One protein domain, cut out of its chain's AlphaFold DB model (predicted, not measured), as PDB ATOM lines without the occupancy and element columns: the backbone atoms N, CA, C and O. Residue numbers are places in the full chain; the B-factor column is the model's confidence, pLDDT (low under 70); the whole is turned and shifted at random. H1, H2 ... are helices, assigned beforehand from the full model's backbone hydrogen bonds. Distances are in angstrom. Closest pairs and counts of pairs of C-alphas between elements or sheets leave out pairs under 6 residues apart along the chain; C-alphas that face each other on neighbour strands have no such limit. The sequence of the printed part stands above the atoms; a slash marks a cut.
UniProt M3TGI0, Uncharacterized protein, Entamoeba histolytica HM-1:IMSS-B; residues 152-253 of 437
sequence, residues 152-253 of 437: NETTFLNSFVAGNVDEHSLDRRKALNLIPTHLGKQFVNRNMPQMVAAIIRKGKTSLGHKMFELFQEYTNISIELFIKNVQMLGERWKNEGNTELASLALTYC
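Overview. This is residues 152 to 253 of the 437 residues of an uncharacterized protein of Entamoeba histolytica HM-1:IMSS-B (UniProt M3TGI0). Look first for the helical hairpin of H6, the longest helix, and H7; it packs through H7 on H4, at one end of a body made of five shorter helices. The middle of that body is a second helical hairpin, H4 and H5, with H1 and H3 side by side near it, H1 touching H4 and H3 touching H5, while H2 packs on H5 at the end far from H6 and H7. The printed part has 102 residues with seven named helices, H1 to H7 in order along the chain, and no named strand; the class is all helix. The whole is compact, with a radius of gyration of the C-alphas of 13.2 A, yet elongated in outline, spanning 39 by 25 by 23 A.

Along the chain. Find C-alpha 223 at (-40.188, 5.934, 5.099); from there H6, residues 223 to 239, runs 24.4 A to C-alpha 239 at (-22.854, 20.651, 14.076). H7, residues 243 to 253, follows it for 15.4 A and ends at C-alpha 253 at (-36.249, 8.857, 14.807). Before H6 you find H5, residues 206 to 219, 20.1 A long, and H4, residues 192 to 202, 15.7 A long. Earlier still come the shorter H1, residues 153 to 161, H2, residues 167 to 175, and H3, residues 182 to 190.

Arrangement. Start at the hairpin of H6 and H7, which touch at a shallow tilt of 23 degrees, opposite ways; their closest C-alphas are those of Gly 234 and Ala 246, 4.2 A apart. H7 touches H4, about perpendicular at 76 degrees, closest at the C-alphas of Ile 200 and Ala 249, 6.4 A apart. H4 and H5 form the other hairpin, opposite ways at a shallow tilt of 17 degrees, with the C-alphas of Lys 202 and Gly 208 closest at 4.8 A. H4 also touches H1, where the C-alphas of Val 161 and Met 195 are closest at 4.9 A. H5 touches H3 with residues 215 to 219 alone; the closest C-alphas are those of Lys 185 and Tyr 218, 5.3 A apart. H1 and H3 touch and run the same way at a shallow tilt of 18 degrees, with the C-alphas of Glu 153 and Gly 184 closest at 6.9 A. H2 touches H5, with the C-alphas of Glu 167 and Leu 207 closest at 5.6 A. In each of H1 to H7 every O i to N i+4 pair is within hydrogen-bond range.

Size, cuts and confidence. The two C-alphas farthest apart are those of Leu 176 and Asn 239, at 41.0 A. The printed part has no cut and no long link. Its mean pLDDT is 88.9, and no printed residue is under 70.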
ATOM      1  N   ASN A 152     -52.621  27.149  -6.707       88.44
ATOM      2  CA  ASN A 152     -51.253  27.551  -7.015       88.44
ATOM      3  C   ASN A 152     -50.272  26.638  -6.264       88.44
ATOM      4  O   ASN A 152     -50.008  26.836  -5.076       88.44
ATOM      5  N   GLU A 153     -49.717  25.653  -6.974       91.00
ATOM      6  CA  GLU A 153     -48.752  24.693  -6.420       91.00
ATOM      7  C   GLU A 153     -47.536  25.388  -5.787       91.00
ATOM      8  O   GLU A 153     -47.065  24.961  -4.740       91.00
ATOM      9  N   THR A 154     -47.066  26.503  -6.359       90.56
ATOM     10  CA  THR A 154     -45.923  27.250  -5.808       90.56
ATOM     11  C   THR A 154     -46.275  27.890  -4.468       90.56
ATOM     12  O   THR A 154     -45.523  27.756  -3.505       90.56
ATOM     13  N   THR A 155     -47.433  28.547  -4.370       91.62
ATOM     14  CA  THR A 155     -47.916  29.116  -3.101       91.62
ATOM     15  C   THR A 155     -48.087  28.027  -2.047       91.62
ATOM     16  O   THR A 155     -47.639  28.197  -0.917       91.62
ATOM     17  N   PHE A 156     -48.680  26.893  -2.422       94.94
ATOM     18  CA  PHE A 156     -48.876  25.761  -1.522       94.94
ATOM     19  C   PHE A 156     -47.548  25.191  -1.001       94.94
ATOM     20  O   PHE A 156     -47.385  25.004   0.205       94.94
ATOM     21  N   LEU A 157     -46.572  24.965  -1.884       95.50
ATOM     22  CA  LEU A 157     -45.256  24.454  -1.498       95.50
ATOM     23  C   LEU A 157     -44.464  25.461  -0.650       95.50
ATOM     24  O   LEU A 157     -43.777  25.055   0.286       95.50
ATOM     25  N   ASN A 158     -44.603  26.764  -0.905       95.19
ATOM     26  CA  ASN A 158     -44.038  27.802  -0.036       95.19
ATOM     27  C   ASN A 158     -44.650  27.755   1.372       95.19
ATOM     28  O   ASN A 158     -43.914  27.787   2.360       95.19
ATOM     29  N   SER A 159     -45.977  27.614   1.484       94.38
ATOM     30  CA  SER A 159     -46.641  27.423   2.781       94.38
ATOM     31  C   SER A 159     -46.161  26.152   3.482       94.38
ATOM     32  O   SER A 159     -45.993  26.157   4.701       94.38
ATOM     33  N   PHE A 160     -45.905  25.074   2.729       96.25
ATOM     34  CA  PHE A 160     -45.379  23.825   3.285       96.25
ATOM     35  C   PHE A 160     -43.992  24.049   3.888       96.25
ATOM     36  O   PHE A 160     -43.760  23.701   5.043       96.25
ATOM     37  N   VAL A 161     -43.079  24.650   3.121       94.75
ATOM     38  CA  VAL A 161     -41.707  24.969   3.552       94.75
ATOM     39  C   VAL A 161     -41.709  25.847   4.806       94.75
ATOM     40  O   VAL A 161     -40.899  25.635   5.707       94.75
ATOM     41  N   ALA A 162     -42.648  26.789   4.896       94.50
ATOM     42  CA  ALA A 162     -42.826  27.646   6.063       94.50
ATOM     43  C   ALA A 162     -43.461  26.932   7.277       94.50
ATOM     44  O   ALA A 162     -43.509  27.510   8.357       94.50
ATOM     45  N   GLY A 163     -43.959  25.698   7.130       92.50
ATOM     46  CA  GLY A 163     -44.678  24.976   8.188       92.50
ATOM     47  C   GLY A 163     -46.097  25.496   8.462       92.50
ATOM     48  O   GLY A 163     -46.684  25.157   9.496       92.50
ATOM     49  N   ASN A 164     -46.640  26.286   7.530       95.81
ATOM     50  CA  ASN A 164     -47.938  26.963   7.610       95.81
ATOM     51  C   ASN A 164     -49.064  26.203   6.888       95.81
ATOM     52  O   ASN A 164     -50.158  26.736   6.729       95.81
ATOM     53  N   VAL A 165     -48.806  24.983   6.410       95.19
ATOM     54  CA  VAL A 165     -49.846  24.119   5.834       95.19
ATOM     55  C   VAL A 165     -50.670  23.481   6.951       95.19
ATOM     56  O   VAL A 165     -50.119  22.965   7.924       95.19
ATOM     57  N   ASP A 166     -51.989  23.507   6.779       94.75
ATOM     58  CA  ASP A 166     -52.965  22.835   7.633       94.75
ATOM     59  C   ASP A 166     -53.505  21.548   6.983       94.75
ATOM     60  O   ASP A 166     -53.279  21.264   5.801       94.75
ATOM     61  N   GLU A 167     -54.219  20.740   7.773       94.50
ATOM     62  CA  GLU A 167     -54.795  19.483   7.281       94.50
ATOM     63  C   GLU A 167     -55.822  19.712   6.173       94.50
ATOM     64  O   GLU A 167     -55.846  18.963   5.199       94.50
ATOM     65  N   HIS A 168     -56.624  20.775   6.279       93.00
ATOM     66  CA  HIS A 168     -57.652  21.093   5.296       93.00
ATOM     67  C   HIS A 168     -57.050  21.333   3.903       93.00
ATOM     68  O   HIS A 168     -57.576  20.849   2.901       93.00
ATOM     69  N   SER A 169     -55.915  22.028   3.833       91.62
ATOM     70  CA  SER A 169     -55.190  22.299   2.592       91.62
ATOM     71  C   SER A 169     -54.617  21.026   1.964       91.62
ATOM     72  O   SER A 169     -54.633  20.884   0.738       91.62
ATOM     73  N   LEU A 170     -54.129  20.091   2.786       93.44
ATOM     74  CA  LEU A 170     -53.628  18.786   2.336       93.44
ATOM     75  C   LEU A 170     -54.764  17.904   1.813       93.44
ATOM     76  O   LEU A 170     -54.669  17.377   0.704       93.44
ATOM     77  N   ASP A 171     -55.854  17.804   2.571       92.62
ATOM     78  CA  ASP A 171     -57.027  17.012   2.203       92.62
ATOM     79  C   ASP A 171     -57.671  17.554   0.926       92.62
ATOM     80  O   ASP A 171     -58.007  16.789   0.023       92.62
ATOM     81  N   ARG A 172     -57.759  18.883   0.796       88.50
ATOM     82  CA  ARG A 172     -58.242  19.538  -0.420       88.50
ATOM     83  C   ARG A 172     -57.369  19.203  -1.622       88.50
ATOM     84  O   ARG A 172     -57.900  18.817  -2.656       88.50
ATOM     85  N   ARG A 173     -56.040  19.300  -1.510       91.12
ATOM     86  CA  ARG A 173     -55.137  18.905  -2.604       91.12
ATOM     87  C   ARG A 173     -55.342  17.435  -2.993       91.12
ATOM     88  O   ARG A 173     -55.418  17.139  -4.184       91.12
ATOM     89  N   LYS A 174     -55.438  16.535  -2.008       89.75
ATOM     90  CA  LYS A 174     -55.645  15.096  -2.232       89.75
ATOM     91  C   LYS A 174     -56.977  14.834  -2.940       89.75
ATOM     92  O   LYS A 174     -57.003  14.107  -3.924       89.75
ATOM     93  N   ALA A 175     -58.053  15.506  -2.525       86.88
ATOM     94  CA  ALA A 175     -59.366  15.427  -3.170       86.88
ATOM     95  C   ALA A 175     -59.357  15.913  -4.631       86.88
ATOM     96  O   ALA A 175     -60.124  15.418  -5.453       86.88
ATOM     97  N   LEU A 176     -58.465  16.848  -4.971       84.88
ATOM     98  CA  LEU A 176     -58.272  17.340  -6.337       84.88
ATOM     99  C   LEU A 176     -57.422  16.397  -7.212       84.88
ATOM    100  O   LEU A 176     -57.223  16.700  -8.387       84.88
ATOM    101  N   ASN A 177     -56.914  15.279  -6.670       85.19
ATOM    102  CA  ASN A 177     -56.049  14.312  -7.364       85.19
ATOM    103  C   ASN A 177     -54.881  14.980  -8.117       85.19
ATOM    104  O   ASN A 177     -54.534  14.618  -9.245       85.19
ATOM    105  N   LEU A 178     -54.285  15.999  -7.496       86.31
ATOM    106  CA  LEU A 178     -53.224  16.785  -8.109       86.31
ATOM    107  C   LEU A 178     -51.915  16.002  -8.186       86.31
ATOM    108  O   LEU A 178     -51.273  15.732  -7.174       86.31
ATOM    109  N   ILE A 179     -51.486  15.711  -9.412       84.75
ATOM    110  CA  ILE A 179     -50.192  15.078  -9.672       84.75
ATOM    111  C   ILE A 179     -49.082  16.141  -9.583       84.75
ATOM    112  O   ILE A 179     -49.178  17.165 -10.272       84.75
ATOM    113  N   PRO A 180     -48.006  15.894  -8.808       87.81
ATOM    114  CA  PRO A 180     -46.820  16.748  -8.759       87.81
ATOM    115  C   PRO A 180     -46.308  17.167 -10.139       87.81
ATOM    116  O   PRO A 180     -45.974  16.316 -10.973       87.81
ATOM    117  N   THR A 181     -46.173  18.473 -10.379       86.31
ATOM    118  CA  THR A 181     -45.560  18.946 -11.627       86.31
ATOM    119  C   THR A 181     -44.042  18.762 -11.593       86.31
ATOM    120  O   THR A 181     -43.425  18.645 -10.534       86.31
ATOM    121  N   HIS A 182     -43.396  18.774 -12.763       80.06
ATOM    122  CA  HIS A 182     -41.931  18.741 -12.840       80.06
ATOM    123  C   HIS A 182     -41.280  19.908 -12.073       80.06
ATOM    124  O   HIS A 182     -40.296  19.705 -11.363       80.06
ATOM    125  N   LEU A 183     -41.853  21.115 -12.162       80.44
ATOM    126  CA  LEU A 183     -41.381  22.281 -11.408       80.44
ATOM    127  C   LEU A 183     -41.596  22.107  -9.902       80.44
ATOM    128  O   LEU A 183     -40.695  22.421  -9.129       80.44
ATOM    129  N   GLY A 184     -42.733  21.543  -9.488       88.75
ATOM    130  CA  GLY A 184     -42.995  21.198  -8.092       88.75
ATOM    131  C   GLY A 184     -41.973  20.200  -7.540       88.75
ATOM    132  O   GLY A 184     -41.395  20.434  -6.483       88.75
ATOM    133  N   LYS A 185     -41.640  19.144  -8.295       85.19
ATOM    134  CA  LYS A 185     -40.575  18.192  -7.920       85.19
ATOM    135  C   LYS A 185     -39.212  18.871  -7.779       85.19
ATOM    136  O   LYS A 185     -38.509  18.644  -6.798       85.19
ATOM    137  N   GLN A 186     -38.846  19.750  -8.714       79.50
ATOM    138  CA  GLN A 186     -37.611  20.535  -8.603       79.50
ATOM    139  C   GLN A 186     -37.616  21.463  -7.381       79.50
ATOM    140  O   GLN A 186     -36.588  21.597  -6.718       79.50
ATOM    141  N   PHE A 187     -38.754  22.087  -7.071       89.94
ATOM    142  CA  PHE A 187     -38.913  22.941  -5.897       89.94
ATOM    143  C   PHE A 187     -38.723  22.148  -4.601       89.94
ATOM    144  O   PHE A 187     -37.939  22.568  -3.750       89.94
ATOM    145  N   VAL A 188     -39.395  20.999  -4.469       89.94
ATOM    146  CA  VAL A 188     -39.276  20.120  -3.296       89.94
ATOM    147  C   VAL A 188     -37.839  19.646  -3.123       89.94
ATOM    148  O   VAL A 188     -37.301  19.730  -2.024       89.94
ATOM    149  N   ASN A 189     -37.176  19.255  -4.213       81.69
ATOM    150  CA  ASN A 189     -35.768  18.880  -4.162       81.69
ATOM    151  C   ASN A 189     -34.898  20.037  -3.650       81.69
ATOM    152  O   ASN A 189     -34.114  19.835  -2.737       81.69
ATOM    153  N   ARG A 190     -35.061  21.266  -4.155       84.75
ATOM    154  CA  ARG A 190     -34.260  22.424  -3.701       84.75
ATOM    155  C   ARG A 190     -34.497  22.815  -2.237       84.75
ATOM    156  O   ARG A 190     -33.593  23.368  -1.622       84.75
ATOM    157  N   ASN A 191     -35.687  22.542  -1.700       90.62
ATOM    158  CA  ASN A 191     -36.100  22.926  -0.344       90.62
ATOM    159  C   ASN A 191     -36.236  21.724   0.607       90.62
ATOM    160  O   ASN A 191     -36.927  21.802   1.627       90.62
ATOM    161  N   MET A 192     -35.603  20.597   0.272       88.19
ATOM    162  CA  MET A 192     -35.741  19.348   1.017       88.19
ATOM    163  C   MET A 192     -35.442  19.510   2.521       88.19
ATOM    164  O   MET A 192     -36.284  19.088   3.314       88.19
ATOM    165  N   PRO A 193     -34.340  20.160   2.957       86.31
ATOM    166  CA  PRO A 193     -34.060  20.324   4.385       86.31
ATOM    167  C   PRO A 193     -35.165  21.078   5.140       86.31
ATOM    168  O   PRO A 193     -35.530  20.698   6.250       86.31
ATOM    169  N   GLN A 194     -35.727  22.128   4.538       93.38
ATOM    170  CA  GLN A 194     -36.771  22.944   5.155       93.38
ATOM    171  C   GLN A 194     -38.107  22.196   5.227       93.38
ATOM    172  O   GLN A 194     -38.802  22.283   6.237       93.38
ATOM    173  N   MET A 195     -38.448  21.424   4.191       94.56
ATOM    174  CA  MET A 195     -39.646  20.580   4.194       94.56
ATOM    175  C   MET A 195     -39.549  19.466   5.236       94.56
ATOM    176  O   MET A 195     -40.498  19.248   5.986       94.56
ATOM    177  N   VAL A 196     -38.389  18.812   5.338       91.75
ATOM    178  CA  VAL A 196     -38.120  17.815   6.382       91.75
ATOM    179  C   VAL A 196     -38.246  18.452   7.767       91.75
ATOM    180  O   VAL A 196     -38.959  17.921   8.614       91.75
ATOM    181  N   ALA A 197     -37.658  19.634   7.986       90.88
ATOM    182  CA  ALA A 197     -37.818  20.368   9.241       90.88
ATOM    183  C   ALA A 197     -39.292  20.682   9.552       90.88
ATOM    184  O   ALA A 197     -39.722  20.546  10.696       90.88
ATOM    185  N   ALA A 198     -40.086  21.078   8.554       94.44
ATOM    186  CA  ALA A 198     -41.512  21.341   8.728       94.44
ATOM    187  C   ALA A 198     -42.289  20.079   9.146       94.44
ATOM    188  O   ALA A 198     -43.088  20.155  10.078       94.44
ATOM    189  N   ILE A 199     -42.012  18.924   8.526       94.75
ATOM    190  CA  ILE A 199     -42.608  17.628   8.896       94.75
ATOM    191  C   ILE A 199     -42.237  17.260  10.336       94.75
ATOM    192  O   ILE A 199     -43.115  16.984  11.151       94.75
ATOM    193  N   ILE A 200     -40.945  17.311  10.672       93.06
ATOM    194  CA  ILE A 200     -40.445  16.942  12.002       93.06
ATOM    195  C   ILE A 200     -41.069  17.831  13.085       93.06
ATOM    196  O   ILE A 200     -41.472  17.319  14.126       93.06
ATOM    197  N   ARG A 201     -41.212  19.144  12.847       93.44
ATOM    198  CA  ARG A 201     -41.864  20.064  13.800       93.44
ATOM    199  C   ARG A 201     -43.317  19.696  14.091       93.44
ATOM    200  O   ARG A 201     -43.801  19.979  15.181       93.44
ATOM    201  N   LYS A 202     -44.026  19.087  13.136       93.56
ATOM    202  CA  LYS A 202     -45.379  18.554  13.371       93.56
ATOM    203  C   LYS A 202     -45.357  17.168  14.018       93.56
ATOM    204  O   LYS A 202     -46.410  16.688  14.435       93.56
ATOM    205  N   GLY A 203     -44.195  16.530  14.129       89.88
ATOM    206  CA  GLY A 203     -44.018  15.222  14.750       89.88
ATOM    207  C   GLY A 203     -44.831  14.122  14.065       89.88
ATOM    208  O   GLY A 203     -45.176  14.210  12.889       89.88
ATOM    209  N   LYS A 204     -45.183  13.082  14.825       86.44
ATOM    210  CA  LYS A 204     -46.040  11.968  14.376       86.44
ATOM    211  C   LYS A 204     -47.539  12.263  14.534       86.44
ATOM    212  O   LYS A 204     -48.331  11.366  14.803       86.44
ATOM    213  N   THR A 205     -47.942  13.523  14.389       90.81
ATOM    214  CA  THR A 205     -49.363  13.912  14.381       90.81
ATOM    215  C   THR A 205     -50.036  13.512  13.064       90.81
ATOM    216  O   THR A 205     -49.353  13.161  12.101       90.81
ATOM    217  N   SER A 206     -51.372  13.579  12.992       92.62
ATOM    218  CA  SER A 206     -52.123  13.403  11.732       92.62
ATOM    219  C   SER A 206     -51.601  14.347  10.638       92.62
ATOM    220  O   SER A 206     -51.233  13.900   9.550       92.62
ATOM    221  N   LEU A 207     -51.428  15.631  10.967       93.50
ATOM    222  CA  LEU A 207     -50.828  16.620  10.074       93.50
ATOM    223  C   LEU A 207     -49.407  16.238   9.631       93.50
ATOM    224  O   LEU A 207     -49.108  16.305   8.442       93.50
ATOM    225  N   GLY A 208     -48.542  15.805  10.554       92.12
ATOM    226  CA  GLY A 208     -47.183  15.365  10.222       92.12
ATOM    227  C   GLY A 208     -47.153  14.185   9.244       92.12
ATOM    228  O   GLY A 208     -46.383  14.208   8.284       92.12
ATOM    229  N   HIS A 209     -48.041  13.200   9.421       91.75
ATOM    230  CA  HIS A 209     -48.185  12.074   8.491       91.75
ATOM    231  C   HIS A 209     -48.679  12.523   7.114       91.75
ATOM    232  O   HIS A 209     -48.067  12.164   6.113       91.75
ATOM    233  N   LYS A 210     -49.719  13.367   7.041       95.06
ATOM    234  CA  LYS A 210     -50.212  13.910   5.761       95.06
ATOM    235  C   LYS A 210     -49.142  14.738   5.040       95.06
ATOM    236  O   LYS A 210     -49.015  14.669   3.820       95.06
ATOM    237  N   MET A 211     -48.343  15.506   5.786       96.06
ATOM    238  CA  MET A 211     -47.208  16.242   5.228       96.06
ATOM    239  C   MET A 211     -46.119  15.301   4.696       96.06
ATOM    240  O   MET A 211     -45.509  15.598   3.668       96.06
ATOM    241  N   PHE A 212     -45.882  14.173   5.368       93.56
ATOM    242  CA  PHE A 212     -44.951  13.156   4.896       93.56
ATOM    243  C   PHE A 212     -45.462  12.438   3.639       93.56
ATOM    244  O   PHE A 212     -44.724  12.399   2.659       93.56
ATOM    245  N   GLU A 213     -46.713  11.964   3.608       92.50
ATOM    246  CA  GLU A 213     -47.328  11.355   2.409       92.50
ATOM    247  C   GLU A 213     -47.165  12.267   1.189       92.50
ATOM    248  O   GLU A 213     -46.685  11.854   0.134       92.50
ATOM    249  N   LEU A 214     -47.476  13.552   1.369       93.19
ATOM    250  CA  LEU A 214     -47.295  14.565   0.345       93.19
ATOM    251  C   LEU A 214     -45.839  14.659  -0.130       93.19
ATOM    252  O   LEU A 214     -45.564  14.718  -1.327       93.19
ATOM    253  N   PHE A 215     -44.893  14.707   0.805       92.19
ATOM    254  CA  PHE A 215     -43.471  14.748   0.488       92.19
ATOM    255  C   PHE A 215     -43.024  13.499  -0.290       92.19
ATOM    256  O   PHE A 215     -42.219  13.613  -1.221       92.19
ATOM    257  N   GLN A 216     -43.583  12.324   0.019       89.56
ATOM    258  CA  GLN A 216     -43.334  11.096  -0.736       89.56
ATOM    259  C   GLN A 216     -43.846  11.191  -2.175       89.56
ATOM    260  O   GLN A 216     -43.116  10.796  -3.076       89.56
ATOM    261  N   GLU A 217     -45.017  11.784  -2.434       89.75
ATOM    262  CA  GLU A 217     -45.520  11.972  -3.812       89.75
ATOM    263  C   GLU A 217     -44.533  12.753  -4.700       89.75
ATOM    264  O   GLU A 217     -44.398  12.493  -5.900       89.75
ATOM    265  N   TYR A 218     -43.830  13.735  -4.126       90.88
ATOM    266  CA  TYR A 218     -42.864  14.549  -4.866       90.88
ATOM    267  C   TYR A 218     -41.511  13.872  -5.061       90.88
ATOM    268  O   TYR A 218     -40.839  14.137  -6.062       90.88
ATOM    269  N   THR A 219     -41.096  13.039  -4.110       84.31
ATOM    270  CA  THR A 219     -39.715  12.548  -4.019       84.31
ATOM    271  C   THR A 219     -39.566  11.054  -4.282       84.31
ATOM    272  O   THR A 219     -38.459  10.608  -4.573       84.31
ATOM    273  N   ASN A 220     -40.657  10.289  -4.191       79.81
ATOM    274  CA  ASN A 220     -40.681   8.826  -4.152       79.81
ATOM    275  C   ASN A 220     -39.762   8.224  -3.067       79.81
ATOM    276  O   ASN A 220     -39.264   7.112  -3.220       79.81
ATOM    277  N   ILE A 221     -39.490   8.961  -1.985       77.56
ATOM    278  CA  ILE A 221     -38.630   8.499  -0.889       77.56
ATOM    279  C   ILE A 221     -39.432   7.574   0.041       77.56
ATOM    280  O   ILE A 221     -40.536   7.918   0.467       77.56
ATOM    281  N   SER A 222     -38.881   6.403   0.375       80.06
ATOM    282  CA  SER A 222     -39.491   5.482   1.345       80.06
ATOM    283  C   SER A 222     -39.416   6.036   2.773       80.06
ATOM    284  O   SER A 222     -38.620   6.932   3.060       80.06
ATOM    285  N   ILE A 223     -40.227   5.507   3.692       83.00
ATOM    286  CA  ILE A 223     -40.188   5.934   5.099       83.00
ATOM    287  C   ILE A 223     -38.832   5.633   5.749       83.00
ATOM    288  O   ILE A 223     -38.323   6.460   6.501       83.00
ATOM    289  N   GLU A 224     -38.197   4.512   5.410       80.81
ATOM    290  CA  GLU A 224     -36.878   4.140   5.932       80.81
ATOM    291  C   GLU A 224     -35.811   5.140   5.478       80.81
ATOM    292  O   GLU A 224     -35.028   5.642   6.287       80.81
ATOM    293  N   LEU A 225     -35.815   5.484   4.184       74.44
ATOM    294  CA  LEU A 225     -34.880   6.458   3.632       74.44
ATOM    295  C   LEU A 225     -35.163   7.870   4.163       74.44
ATOM    296  O   LEU A 225     -34.230   8.633   4.414       74.44
ATOM    297  N   PHE A 226     -36.432   8.216   4.385       85.56
ATOM    298  CA  PHE A 226     -36.799   9.463   5.043       85.56
ATOM    299  C   PHE A 226     -36.227   9.532   6.459       85.56
ATOM    300  O   PHE A 226     -35.550  10.506   6.779       85.56
ATOM    301  N   ILE A 227     -36.410   8.492   7.278       84.31
ATOM    302  CA  ILE A 227     -35.859   8.422   8.639       84.31
ATOM    303  C   ILE A 227     -34.332   8.557   8.612       84.31
ATOM    304  O   ILE A 227     -33.782   9.345   9.379       84.31
ATOM    305  N   LYS A 228     -33.644   7.870   7.692       79.94
ATOM    306  CA  LYS A 228     -32.188   7.996   7.514       79.94
ATOM    307  C   LYS A 228     -31.773   9.434   7.177       79.94
ATOM    308  O   LYS A 228     -30.822   9.956   7.753       79.94
ATOM    309  N   ASN A 229     -32.517  10.109   6.298       80.19
ATOM    310  CA  ASN A 229     -32.270  11.514   5.965       80.19
ATOM    311  C   ASN A 229     -32.519  12.447   7.157       80.19
ATOM    312  O   ASN A 229     -31.750  13.385   7.357       80.19
ATOM    313  N   VAL A 230     -33.552  12.184   7.965       87.44
ATOM    314  CA  VAL A 230     -33.816  12.919   9.212       87.44
ATOM    315  C   VAL A 230     -32.643  12.770  10.183       87.44
ATOM    316  O   VAL A 230     -32.187  13.776  10.717       87.44
ATOM    317  N   GLN A 231     -32.100  11.560  10.355       85.88
ATOM    318  CA  GLN A 231     -30.924  11.321  11.204       85.88
ATOM    319  C   GLN A 231     -29.700  12.108  10.720       85.88
ATOM    320  O   GLN A 231     -29.076  12.824  11.501       85.88
ATOM    321  N   MET A 232     -29.384  12.032   9.420       81.75
ATOM    322  CA  MET A 232     -28.251  12.769   8.840       81.75
ATOM    323  C   MET A 232     -28.409  14.288   8.986       81.75
ATOM    324  O   MET A 232     -27.444  14.987   9.302       81.75
ATOM    325  N   LEU A 233     -29.621  14.813   8.773       82.50
ATOM    326  CA  LEU A 233     -29.919  16.233   8.969       82.50
ATOM    327  C   LEU A 233     -29.843  16.639  10.444       82.50
ATOM    328  O   LEU A 233     -29.356  17.727  10.731       82.50
ATOM    329  N   GLY A 234     -30.256  15.767  11.366       83.75
ATOM    330  CA  GLY A 234     -30.126  15.980  12.808       83.75
ATOM    331  C   GLY A 234     -28.675  16.192  13.241       83.75
ATOM    332  O   GLY A 234     -28.369  17.197  13.883       83.75
ATOM    333  N   GLU A 235     -27.763  15.308  12.823       83.38
ATOM    334  CA  GLU A 235     -26.324  15.459  13.102       83.38
ATOM    335  C   GLU A 235     -25.737  16.713  12.444       83.38
ATOM    336  O   GLU A 235     -24.935  17.433  13.042       83.38
ATOM    337  N   ARG A 236     -26.179  17.036  11.224       82.81
ATOM    338  CA  ARG A 236     -25.771  18.272  10.555       82.81
ATOM    339  C   ARG A 236     -26.219  19.515  11.330       82.81
ATOM    340  O   ARG A 236     -25.394  20.387  11.584       82.81
ATOM    341  N   TRP A 237     -27.487  19.599  11.728       88.31
ATOM    342  CA  TRP A 237     -28.021  20.728  12.495       88.31
ATOM    343  C   TRP A 237     -27.351  20.874  13.855       88.31
ATOM    344  O   TRP A 237     -27.077  21.993  14.279       88.31
ATOM    345  N   LYS A 238     -27.012  19.757  14.503       88.75
ATOM    346  CA  LYS A 238     -26.213  19.745  15.729       88.75
ATOM    347  C   LYS A 238     -24.844  20.399  15.514       88.75
ATOM    348  O   LYS A 238     -24.465  21.264  16.299       88.75
ATOM    349  N   ASN A 239     -24.147  20.051  14.432       86.94
ATOM    350  CA  ASN A 239     -22.854  20.651  14.076       86.94
ATOM    351  C   ASN A 239     -22.968  22.135  13.682       86.94
ATOM    352  O   ASN A 239     -22.043  22.906  13.914       86.94
ATOM    353  N   GLU A 240     -24.105  22.548  13.115       89.19
ATOM    354  CA  GLU A 240     -24.420  23.948  12.789       89.19
ATOM    355  C   GLU A 240     -24.902  24.762  14.015       89.19
ATOM    356  O   GLU A 240     -25.188  25.951  13.888       89.19
ATOM    357  N   GLY A 241     -24.997  24.150  15.203       91.50
ATOM    358  CA  GLY A 241     -25.445  24.806  16.438       91.50
ATOM    359  C   GLY A 241     -26.967  24.943  16.581       91.50
ATOM    360  O   GLY A 241     -27.442  25.586  17.515       91.50
ATOM    361  N   ASN A 242     -27.755  24.328  15.696       91.44
ATOM    362  CA  ASN A 242     -29.215  24.306  15.768       91.44
ATOM    363  C   ASN A 242     -29.703  23.138  16.645       91.44
ATOM    364  O   ASN A 242     -30.177  22.104  16.163       91.44
ATOM    365  N   THR A 243     -29.552  23.303  17.959       91.12
ATOM    366  CA  THR A 243     -29.835  22.260  18.959       91.12
ATOM    367  C   THR A 243     -31.310  21.862  19.023       91.12
ATOM    368  O   THR A 243     -31.610  20.702  19.298       91.12
ATOM    369  N   GLU A 244     -32.232  22.786  18.737       93.56
ATOM    370  CA  GLU A 244     -33.679  22.526  18.734       93.56
ATOM    371  C   GLU A 244     -34.069  21.537  17.628       93.56
ATOM    372  O   GLU A 244     -34.663  20.493  17.905       93.56
ATOM    373  N   LEU A 245     -33.692  21.821  16.374       87.88
ATOM    374  CA  LEU A 245     -34.009  20.933  15.252       87.88
ATOM    375  C   LEU A 245     -33.288  19.589  15.356       87.88
ATOM    376  O   LEU A 245     -33.871  18.563  15.007       87.88
ATOM    377  N   ALA A 246     -32.053  19.580  15.859       89.38
ATOM    378  CA  ALA A 246     -31.325  18.343  16.110       89.38
ATOM    379  C   ALA A 246     -32.056  17.453  17.131       89.38
ATOM    380  O   ALA A 246     -32.256  16.265  16.878       89.38
ATOM    381  N   SER A 247     -32.521  18.028  18.248       91.00
ATOM    382  CA  SER A 247     -33.296  17.294  19.257       91.00
ATOM    383  C   SER A 247     -34.603  16.747  18.683       91.00
ATOM    384  O   SER A 247     -34.945  15.589  18.919       91.00
ATOM    385  N   LEU A 248     -35.322  17.561  17.908       90.81
ATOM    386  CA  LEU A 248     -36.566  17.149  17.262       90.81
ATOM    387  C   LEU A 248     -36.350  15.998  16.267       90.81
ATOM    388  O   LEU A 248     -37.152  15.065  16.231       90.81
ATOM    389  N   ALA A 249     -35.263  16.036  15.491       87.75
ATOM    390  CA  ALA A 249     -34.899  14.964  14.567       87.75
ATOM    391  C   ALA A 249     -34.636  13.644  15.308       87.75
ATOM    392  O   ALA A 249     -35.186  12.613  14.926       87.75
ATOM    393  N   LEU A 250     -33.875  13.684  16.407       86.56
ATOM    394  CA  LEU A 250     -33.609  12.505  17.239       86.56
ATOM    395  C   LEU A 250     -34.903  11.925  17.824       86.56
ATOM    396  O   LEU A 250     -35.176  10.741  17.644       86.56
ATOM    397  N   THR A 251     -35.765  12.765  18.410       89.12
ATOM    398  CA  THR A 251     -37.069  12.322  18.941       89.12
ATOM    399  C   THR A 251     -37.945  11.687  17.859       89.12
ATOM    400  O   THR A 251     -38.582  10.654  18.091       89.12
ATOM    401  N   TYR A 252     -37.971  12.274  16.659       87.00
ATOM    402  CA  TYR A 252     -38.714  11.729  15.525       87.00
ATOM    403  C   TYR A 252     -38.218  10.325  15.152       87.00
ATOM    404  O   TYR A 252     -39.035   9.427  14.932       87.00
ATOM    405  N   CYS A 253     -36.896  10.123  15.141       85.62
ATOM    406  CA  CYS A 253     -36.249   8.857  14.807       85.62
ATOM    407  C   CYS A 253     -36.411   7.781  15.889       85.62
ATOM    408  O   CYS A 253     -36.783   6.658  15.548       85.62
TER     409      CYS A 253